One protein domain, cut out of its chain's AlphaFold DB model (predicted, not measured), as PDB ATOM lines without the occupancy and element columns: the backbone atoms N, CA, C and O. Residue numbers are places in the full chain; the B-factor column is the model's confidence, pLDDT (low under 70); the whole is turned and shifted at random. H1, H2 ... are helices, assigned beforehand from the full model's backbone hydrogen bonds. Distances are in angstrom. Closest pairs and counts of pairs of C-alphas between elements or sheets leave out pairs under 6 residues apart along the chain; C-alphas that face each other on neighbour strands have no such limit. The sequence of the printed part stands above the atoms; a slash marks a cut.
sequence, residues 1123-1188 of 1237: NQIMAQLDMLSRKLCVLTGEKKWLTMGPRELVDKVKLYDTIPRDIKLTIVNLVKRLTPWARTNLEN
ATOM      1  N   ASN A1123     242.091 238.912 213.974       89.75
ATOM      2  CA  ASN A1123     243.055 238.270 214.873       89.75
ATOM      3  C   ASN A1123     244.129 239.253 215.379       89.75
ATOM      4  O   ASN A1123     244.512 239.185 216.545       89.75
ATOM      5  N   GLN A1124     244.585 240.201 214.548       88.50
ATOM      6  CA  GLN A1124     245.519 241.249 214.984       88.50
ATOM      7  C   GLN A1124     244.907 242.181 216.040       88.50
ATOM      8  O   GLN A1124     245.589 242.533 217.003       88.50
ATOM      9  N   ILE A1125     243.633 242.562 215.899       91.25
ATOM     10  CA  ILE A1125     242.942 243.403 216.888       91.25
ATOM     11  C   ILE A1125     242.709 242.621 218.189       91.25
ATOM     12  O   ILE A1125     242.979 243.151 219.264       91.25
ATOM     13  N   MET A1126     242.273 241.358 218.114       91.75
ATOM     14  CA  MET A1126     242.049 240.529 219.310       91.75
ATOM     15  C   MET A1126     243.346 240.268 220.090       91.75
ATOM     16  O   MET A1126     243.350 240.376 221.314       91.75
ATOM     17  N   ALA A1127     244.466 240.022 219.400       89.38
ATOM     18  CA  ALA A1127     245.777 239.884 220.037       89.38
ATOM     19  C   ALA A1127     246.241 241.186 220.722       89.38
ATOM     20  O   ALA A1127     246.807 241.145 221.814       89.38
ATOM     21  N   GLN A1128     245.966 242.351 220.120       91.69
ATOM     22  CA  GLN A1128     246.234 243.649 220.751       91.69
ATOM     23  C   GLN A1128     245.349 243.888 221.985       91.69
ATOM     24  O   GLN A1128     245.820 244.476 222.956       91.69
ATOM     25  N   LEU A1129     244.101 243.411 221.986       92.69
ATOM     26  CA  LEU A1129     243.209 243.519 223.143       92.69
ATOM     27  C   LEU A1129     243.636 242.610 224.305       92.69
ATOM     28  O   LEU A1129     243.742 243.117 225.417       92.69
ATOM     29  N   ASP A1130     243.973 241.333 224.082       90.94
ATOM     30  CA  ASP A1130     244.469 240.464 225.169       90.94
ATOM     31  C   ASP A1130     245.811 240.970 225.737       90.94
ATOM     32  O   ASP A1130     245.999 240.989 226.954       90.94
ATOM     33  N   MET A1131     246.708 241.504 224.893       91.75
ATOM     34  CA  MET A1131     247.928 242.184 225.356       91.75
ATOM     35  C   MET A1131     247.612 243.385 226.268       91.75
ATOM     36  O   MET A1131     248.278 243.580 227.289       91.75
ATOM     37  N   LEU A1132     246.600 244.191 225.929       93.25
ATOM     38  CA  LEU A1132     246.177 245.331 226.746       93.25
ATOM     39  C   LEU A1132     245.474 244.882 228.037       93.25
ATOM     40  O   LEU A1132     245.764 245.450 229.088       93.25
ATOM     41  N   SER A1133     244.654 243.830 228.007       92.69
ATOM     42  CA  SER A1133     244.076 243.202 229.205       92.69
ATOM     43  C   SER A1133     245.147 242.663 230.157       92.69
ATOM     44  O   SER A1133     245.076 242.919 231.360       92.69
ATOM     45  N   ARG A1134     246.192 241.992 229.644       92.06
ATOM     46  CA  ARG A1134     247.350 241.570 230.454       92.06
ATOM     47  C   ARG A1134     248.113 242.771 231.019       92.06
ATOM     48  O   ARG A1134     248.443 242.773 232.203       92.06
ATOM     49  N   LYS A1135     248.316 243.837 230.234       93.19
ATOM     50  CA  LYS A1135     248.933 245.084 230.725       93.19
ATOM     51  C   LYS A1135     248.103 245.738 231.840       93.19
ATOM     52  O   LYS A1135     248.682 246.191 232.821       93.19
ATOM     53  N   LEU A1136     246.773 245.763 231.733       93.56
ATOM     54  CA  LEU A1136     245.881 246.299 232.770       93.56
ATOM     55  C   LEU A1136     245.856 245.433 234.037       93.56
ATOM     56  O   LEU A1136     245.888 245.981 235.139       93.56
ATOM     57  N   CYS A1137     245.886 244.105 233.894       92.69
ATOM     58  CA  CYS A1137     246.057 243.169 235.009       92.69
ATOM     59  C   CYS A1137     247.327 243.479 235.820       92.69
ATOM     60  O   CYS A1137     247.272 243.513 237.044       92.69
ATOM     61  N   VAL A1138     248.452 243.761 235.152       92.88
ATOM     62  CA  VAL A1138     249.708 244.142 235.824       92.88
ATOM     63  C   VAL A1138     249.639 245.559 236.409       92.88
ATOM     64  O   VAL A1138     250.019 245.754 237.556       92.88
ATOM     65  N   LEU A1139     249.124 246.544 235.662       90.50
ATOM     66  CA  LEU A1139     249.078 247.953 236.096       90.50
ATOM     67  C   LEU A1139     248.153 248.218 237.293       90.50
ATOM     68  O   LEU A1139     248.364 249.191 238.010       90.50
ATOM     69  N   THR A1140     247.115 247.401 237.482       90.62
ATOM     70  CA  THR A1140     246.127 247.568 238.566       90.62
ATOM     71  C   THR A1140     246.227 246.495 239.652       90.62
ATOM     72  O   THR A1140     245.605 246.634 240.698       90.62
ATOM     73  N   GLY A1141     246.960 245.405 239.400       90.69
ATOM     74  CA  GLY A1141     246.950 244.190 240.223       90.69
ATOM     75  C   GLY A1141     245.697 243.314 240.057       90.69
ATOM     76  O   GLY A1141     245.619 242.231 240.639       90.69
ATOM     77  N   GLU A1142     244.702 243.738 239.270       89.81
ATOM     78  CA  GLU A1142     243.386 243.097 239.245       89.81
ATOM     79  C   GLU A1142     243.252 242.042 238.136       89.81
ATOM     80  O   GLU A1142     243.088 242.361 236.957       89.81
ATOM     81  N   LYS A1143     243.204 240.757 238.509       88.38
ATOM     82  CA  LYS A1143     243.057 239.641 237.547       88.38
ATOM     83  C   LYS A1143     241.792 239.705 236.675       88.38
ATOM     84  O   LYS A1143     241.772 239.123 235.594       88.38
ATOM     85  N   LYS A1144     240.765 240.453 237.091       90.06
ATOM     86  CA  LYS A1144     239.487 240.597 236.369       90.06
ATOM     87  C   LYS A1144     239.620 241.174 234.953       90.06
ATOM     88  O   LYS A1144     238.789 240.865 234.112       90.06
ATOM     89  N   TRP A1145     240.677 241.929 234.631       91.31
ATOM     90  CA  TRP A1145     240.913 242.383 233.246       91.31
ATOM     91  C   TRP A1145     241.118 241.225 232.252       91.31
ATOM     92  O   TRP A1145     240.906 241.400 231.053       91.31
ATOM     93  N   LEU A1146     241.491 240.035 232.742       90.25
ATOM     94  CA  LEU A1146     241.661 238.815 231.948       90.25
ATOM     95  C   LEU A1146     240.352 238.044 231.703       90.25
ATOM     96  O   LEU A1146     240.374 237.100 230.909       90.25
ATOM     97  N   THR A1147     239.251 238.430 232.365       90.44
ATOM     98  CA  THR A1147     237.935 237.760 232.312       90.44
ATOM     99  C   THR A1147     236.859 238.576 231.579       90.44
ATOM    100  O   THR A1147     235.697 238.176 231.523       90.44
ATOM    101  N   MET A1148     237.240 239.719 231.000       91.56
ATOM    102  CA  MET A1148     236.343 240.650 230.306       91.56
ATOM    103  C   MET A1148     236.337 240.429 228.794       91.56
ATOM    104  O   MET A1148     237.387 240.220 228.181       91.56
ATOM    105  N   GLY A1149     235.155 240.534 228.186       91.12
ATOM    106  CA  GLY A1149     235.011 240.644 226.736       91.12
ATOM    107  C   GLY A1149     235.399 242.041 226.220       91.12
ATOM    108  O   GLY A1149     235.550 242.973 227.016       91.12
ATOM    109  N   PRO A1150     235.579 242.233 224.899       91.62
ATOM    110  CA  PRO A1150     235.916 243.529 224.302       91.62
ATOM    111  C   PRO A1150     235.021 244.711 224.730       91.62
ATOM    112  O   PRO A1150     235.517 245.823 224.921       91.62
ATOM    113  N   ARG A1151     233.711 244.500 224.887       89.81
ATOM    114  CA  ARG A1151     232.748 245.528 225.298       89.81
ATOM    115  C   ARG A1151     232.796 245.768 226.804       89.81
ATOM    116  O   ARG A1151     232.901 246.925 227.201       89.81
ATOM    117  N   GLU A1152     232.783 244.720 227.628       91.06
ATOM    118  CA  GLU A1152     232.967 244.844 229.079       91.06
ATOM    119  C   GLU A1152     234.281 245.575 229.395       91.06
ATOM    120  O   GLU A1152     234.293 246.489 230.217       91.06
ATOM    121  N   LEU A1153     235.361 245.264 228.674       90.88
ATOM    122  CA  LEU A1153     236.645 245.953 228.777       90.88
ATOM    123  C   LEU A1153     236.512 247.453 228.470       90.88
ATOM    124  O   LEU A1153     236.976 248.272 229.261       90.88
ATOM    125  N   VAL A1154     235.851 247.840 227.372       91.19
ATOM    126  CA  VAL A1154     235.574 249.257 227.061       91.19
ATOM    127  C   VAL A1154     234.778 249.928 228.180       91.19
ATOM    128  O   VAL A1154     235.165 251.004 228.640       91.19
ATOM    129  N   ASP A1155     233.692 249.307 228.635       89.69
ATOM    130  CA  ASP A1155     232.779 249.914 229.601       89.69
ATOM    131  C   ASP A1155     233.384 250.003 231.013       89.69
ATOM    132  O   ASP A1155     233.137 250.979 231.723       89.69
ATOM    133  N   LYS A1156     234.261 249.068 231.400       89.81
ATOM    134  CA  LYS A1156     235.037 249.145 232.647       89.81
ATOM    135  C   LYS A1156     236.190 250.145 232.545       89.81
ATOM    136  O   LYS A1156     236.342 250.958 233.449       89.81
ATOM    137  N   VAL A1157     236.961 250.166 231.453       90.94
ATOM    138  CA  VAL A1157     238.104 251.091 231.277       90.94
ATOM    139  C   VAL A1157     237.676 252.567 231.279       90.94
ATOM    140  O   VAL A1157     238.443 253.422 231.730       90.94
ATOM    141  N   LYS A1158     236.438 252.886 230.860       84.75
ATOM    142  CA  LYS A1158     235.841 254.225 231.041       84.75
ATOM    143  C   LYS A1158     235.965 254.700 232.506       84.75
ATOM    144  O   LYS A1158     236.442 255.811 232.727       84.75
ATOM    145  N   LEU A1159     235.632 253.835 233.473       86.88
ATOM    146  CA  LEU A1159     235.423 254.145 234.901       86.88
ATOM    147  C   LEU A1159     236.695 254.282 235.765       86.88
ATOM    148  O   LEU A1159     236.586 254.666 236.923       86.88
ATOM    149  N   TYR A1160     237.885 253.937 235.258       86.12
ATOM    150  CA  TYR A1160     239.121 253.908 236.063       86.12
ATOM    151  C   TYR A1160     240.004 255.107 235.740       86.12
ATOM    152  O   TYR A1160     240.699 255.103 234.723       86.12
ATOM    153  N   ASP A1161     240.008 256.141 236.574       84.50
ATOM    154  CA  ASP A1161     240.816 257.348 236.326       84.50
ATOM    155  C   ASP A1161     242.329 257.116 236.443       84.50
ATOM    156  O   ASP A1161     243.115 257.846 235.846       84.50
ATOM    157  N   THR A1162     242.739 256.029 237.101       86.62
ATOM    158  CA  THR A1162     244.129 255.556 237.148       86.62
ATOM    159  C   THR A1162     244.640 254.977 235.825       86.62
ATOM    160  O   THR A1162     245.851 254.834 235.667       86.62
ATOM    161  N   ILE A1163     243.770 254.640 234.858       89.75
ATOM    162  CA  ILE A1163     244.200 254.103 233.556       89.75
ATOM    163  C   ILE A1163     244.583 255.255 232.608       89.75
ATOM    164  O   ILE A1163     243.724 256.085 232.288       89.75
ATOM    165  N   PRO A1164     245.821 255.273 232.067       91.44
ATOM    166  CA  PRO A1164     246.271 256.274 231.103       91.44
ATOM    167  C   PRO A1164     245.329 256.465 229.902       91.44
ATOM    168  O   PRO A1164     244.810 255.508 229.313       91.44
ATOM    169  N   ARG A1165     245.097 257.729 229.521       89.69
ATOM    170  CA  ARG A1165     244.110 258.124 228.496       89.69
ATOM    171  C   ARG A1165     244.408 257.533 227.113       89.69
ATOM    172  O   ARG A1165     243.475 257.242 226.369       89.69
ATOM    173  N   ASP A1166     245.677 257.340 226.775       90.00
ATOM    174  CA  ASP A1166     246.133 256.656 225.562       90.00
ATOM    175  C   ASP A1166     245.698 255.182 225.544       90.00
ATOM    176  O   ASP A1166     245.187 254.715 224.526       90.00
ATOM    177  N   ILE A1167     245.793 254.474 226.677       90.56
ATOM    178  CA  ILE A1167     245.301 253.097 226.819       90.56
ATOM    179  C   ILE A1167     243.773 253.074 226.688       90.56
ATOM    180  O   ILE A1167     243.254 252.286 225.893       90.56
ATOM    181  N   LYS A1168     243.053 253.987 227.370       91.00
ATOM    182  CA  LYS A1168     241.585 254.117 227.234       91.00
ATOM    183  C   LYS A1168     241.169 254.298 225.766       91.00
ATOM    184  O   LYS A1168     240.318 253.567 225.261       91.00
ATOM    185  N   LEU A1169     241.794 255.248 225.064       90.12
ATOM    186  CA  LEU A1169     241.501 255.547 223.658       90.12
ATOM    187  C   LEU A1169     241.897 254.403 222.715       90.12
ATOM    188  O   LEU A1169     241.167 254.128 221.764       90.12
ATOM    189  N   THR A1170     243.012 253.718 222.978       92.81
ATOM    190  CA  THR A1170     243.470 252.582 222.165       92.81
ATOM    191  C   THR A1170     242.467 251.434 222.223       92.81
ATOM    192  O   THR A1170     242.025 250.973 221.173       92.81
ATOM    193  N   ILE A1171     242.031 251.033 223.422       91.25
ATOM    194  CA  ILE A1171     241.023 249.978 223.608       91.25
ATOM    195  C   ILE A1171     239.715 250.352 222.895       91.25
ATOM    196  O   ILE A1171     239.229 249.593 222.057       91.25
ATOM    197  N   VAL A1172     239.190 251.561 223.130       90.19
ATOM    198  CA  VAL A1172     237.967 252.056 222.471       90.19
ATOM    199  C   VAL A1172     238.086 252.043 220.939       90.19
ATOM    200  O   VAL A1172     237.137 251.667 220.249       90.19
ATOM    201  N   ASN A1173     239.237 252.426 220.384       89.88
ATOM    202  CA  ASN A1173     239.450 252.458 218.934       89.88
ATOM    203  C   ASN A1173     239.694 251.068 218.322       89.88
ATOM    204  O   ASN A1173     239.352 250.857 217.160       89.88
ATOM    205  N   LEU A1174     240.235 250.112 219.082       90.62
ATOM    206  CA  LEU A1174     240.346 248.711 218.665       90.62
ATOM    207  C   LEU A1174     238.971 248.036 218.617       90.62
ATOM    208  O   LEU A1174     238.616 247.450 217.598       90.62
ATOM    209  N   VAL A1175     238.144 248.195 219.653       88.12
ATOM    210  CA  VAL A1175     236.811 247.565 219.711       88.12
ATOM    211  C   VAL A1175     235.852 248.146 218.660       88.12
ATOM    212  O   VAL A1175     235.115 247.397 218.018       88.12
ATOM    213  N   LYS A1176     235.951 249.450 218.356       84.12
ATOM    214  CA  LYS A1176     235.271 250.076 217.200       84.12
ATOM    215  C   LYS A1176     235.662 249.481 215.837       84.12
ATOM    216  O   LYS A1176     234.911 249.650 214.883       84.12
ATOM    217  N   ARG A1177     236.823 248.823 215.716       83.12
ATOM    218  CA  ARG A1177     237.288 248.176 214.473       83.12
ATOM    219  C   ARG A1177     236.881 246.703 214.360       83.12
ATOM    220  O   ARG A1177     236.998 246.152 213.270       83.12
ATOM    221  N   LEU A1178     236.418 246.074 215.443       77.62
ATOM    222  CA  LEU A1178     235.957 244.677 215.432       77.62
ATOM    223  C   LEU A1178     234.568 244.497 214.819       77.62
ATOM    224  O   LEU A1178     234.242 243.418 214.343       77.62
ATOM    225  N   THR A1179     233.730 245.528 214.878       58.19
ATOM    226  CA  THR A1179     232.308 245.436 214.543       58.19
ATOM    227  C   THR A1179     232.057 245.867 213.093       58.19
ATOM    228  O   THR A1179     232.223 247.049 212.785       58.19
ATOM    229  N   PRO A1180     231.570 244.982 212.195       52.53
ATOM    230  CA  PRO A1180     231.328 245.336 210.788       52.53
ATOM    231  C   PRO A1180     230.259 246.418 210.570       52.53
ATOM    232  O   PRO A1180     230.126 246.944 209.468       52.53
ATOM    233  N   TRP A1181     229.463 246.724 211.604       43.03
ATOM    234  CA  TRP A1181     228.218 247.484 211.470       43.03
ATOM    235  C   TRP A1181     227.951 248.508 212.590       43.03
ATOM    236  O   TRP A1181     226.861 249.066 212.673       43.03
ATOM    237  N   ALA A1182     228.931 248.821 213.449       35.81
ATOM    238  CA  ALA A1182     228.720 249.682 214.627       35.81
ATOM    239  C   ALA A1182     228.552 251.196 214.353       35.81
ATOM    240  O   ALA A1182     228.536 251.988 215.300       35.81
ATOM    241  N   ARG A1183     228.373 251.614 213.091       37.50
ATOM    242  CA  ARG A1183     228.139 253.026 212.721       37.50
ATOM    243  C   ARG A1183     226.885 253.625 213.373       37.50
ATOM    244  O   ARG A1183     226.849 254.812 213.657       37.50
ATOM    245  N   THR A1184     225.855 252.825 213.646       35.72
ATOM    246  CA  THR A1184     224.562 253.332 214.144       35.72
ATOM    247  C   THR A1184     224.535 253.655 215.641       35.72
ATOM    248  O   THR A1184     223.895 254.634 216.024       35.72
ATOM    249  N   ASN A1185     225.239 252.892 216.487       33.34
ATOM    250  CA  ASN A1185     225.170 253.061 217.948       33.34
ATOM    251  C   ASN A1185     226.416 253.738 218.545       33.34
ATOM    252  O   ASN A1185     226.283 254.688 219.318       33.34
ATOM    253  N   LEU A1186     227.630 253.319 218.163       36.09
ATOM    254  CA  LEU A1186     228.870 253.837 218.765       36.09
ATOM    255  C   LEU A1186     229.194 255.284 218.347       36.09
ATOM    256  O   LEU A1186     229.853 256.005 219.096       36.09
ATOM    257  N   GLU A1187     228.694 255.750 217.199       32.72
ATOM    258  CA  GLU A1187     228.841 257.154 216.779       32.72
ATOM    259  C   GLU A1187     228.035 258.125 217.662       32.72
ATOM    260  O   GLU A1187     228.427 259.283 217.821       32.72
ATOM    261  N   ASN A1188     226.949 257.668 218.296       32.44
ATOM    262  CA  ASN A1188     226.157 258.502 219.201       32.44
ATOM    263  C   ASN A1188     226.810 258.642 220.590       32.44
ATOM    264  O   ASN A1188     226.789 259.739 221.147       32.44
TER     265      ASN A1188
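Overview. This is residues 1123 to 1188 of the 1237 residues of the protein "ATP-dependent DNA helicase" of Sphaeroforma arctica JP610 (UniProt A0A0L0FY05). The longest helix, H1, forms one side of a small three-helix group: H4 packs on H1 with its line running the opposite way, H3 folds back beside H4 as a helical hairpin, and the centres of H1, H3 and H4 make a triangle whose side between H1 and H3 is only loosely closed. The four-residue helix H2 folds back onto H1, and after H4 the residues 1179 to 1185 stick out as a free tail. The printed part has 66 residues with four named helices, in the order H1, H2, H3, H4, and no named strand; its class is all helix. The whole is compact, with a radius of gyration of the C-alphas of 11.7 A, and the C-alphas span 35 by 26 by 19 A.

Arrangement. Start with H1, residues 1123 to 1140. With its residues 1125 to 1132 alone it touches H4, residues 1165 to 1178; the closest C-alphas are those of Ile 1125 and Leu 1174, 6.2 A apart. These two helices stand at a shallow tilt of 29 degrees, opposite ways. Go on to H3, residues 1150 to 1158, which forms a hairpin with H4: they touch, closest at the C-alphas of Val 1154 and Val 1172, 5.9 A apart, at a shallow tilt of 24 degrees, opposite ways. H1 and H3 are close but not clearly touching, with the closest C-alphas, those of Leu 1129 and Pro 1150, 7.4 A apart; they run the same way at a steep tilt of 38 degrees. Look next at H2, residues 1143 to 1146, which touches H1 at residues 1130 to 1137 alone; the C-alphas of Ser 1133 and Trp 1145 are the closest, 5.2 A apart. H2 and H4 are apart. In H1 and H3 every O i to N i+4 pair is within hydrogen-bond range, in H4 9 of 10 are, and H2 is too short for such a pair.

Along the chain. Find C-alpha 1123 at (243.055, 238.270, 214.873); from there H1 runs 25.6 A to C-alpha 1140 at (246.127, 247.568, 238.566). H2 covers residues 1143 to 1146, and H3, residues 1150 to 1158, measures 12.6 A. H4 begins at C-alpha 1165 and runs 20.4 A to C-alpha 1178 at (235.957, 244.677, 215.432).

Size, cuts and confidence. The two C-alphas farthest apart are those of Gly 1141 and Thr 1184, at 35.6 A. The printed part has no cut. The links H1 to H2 and H2 to H3 are tight, and H3 to H4 is short. Read the B-factor column for confidence: the mean pLDDT of the printed part is 82.3, and residues 1179 to 1188 are under 70.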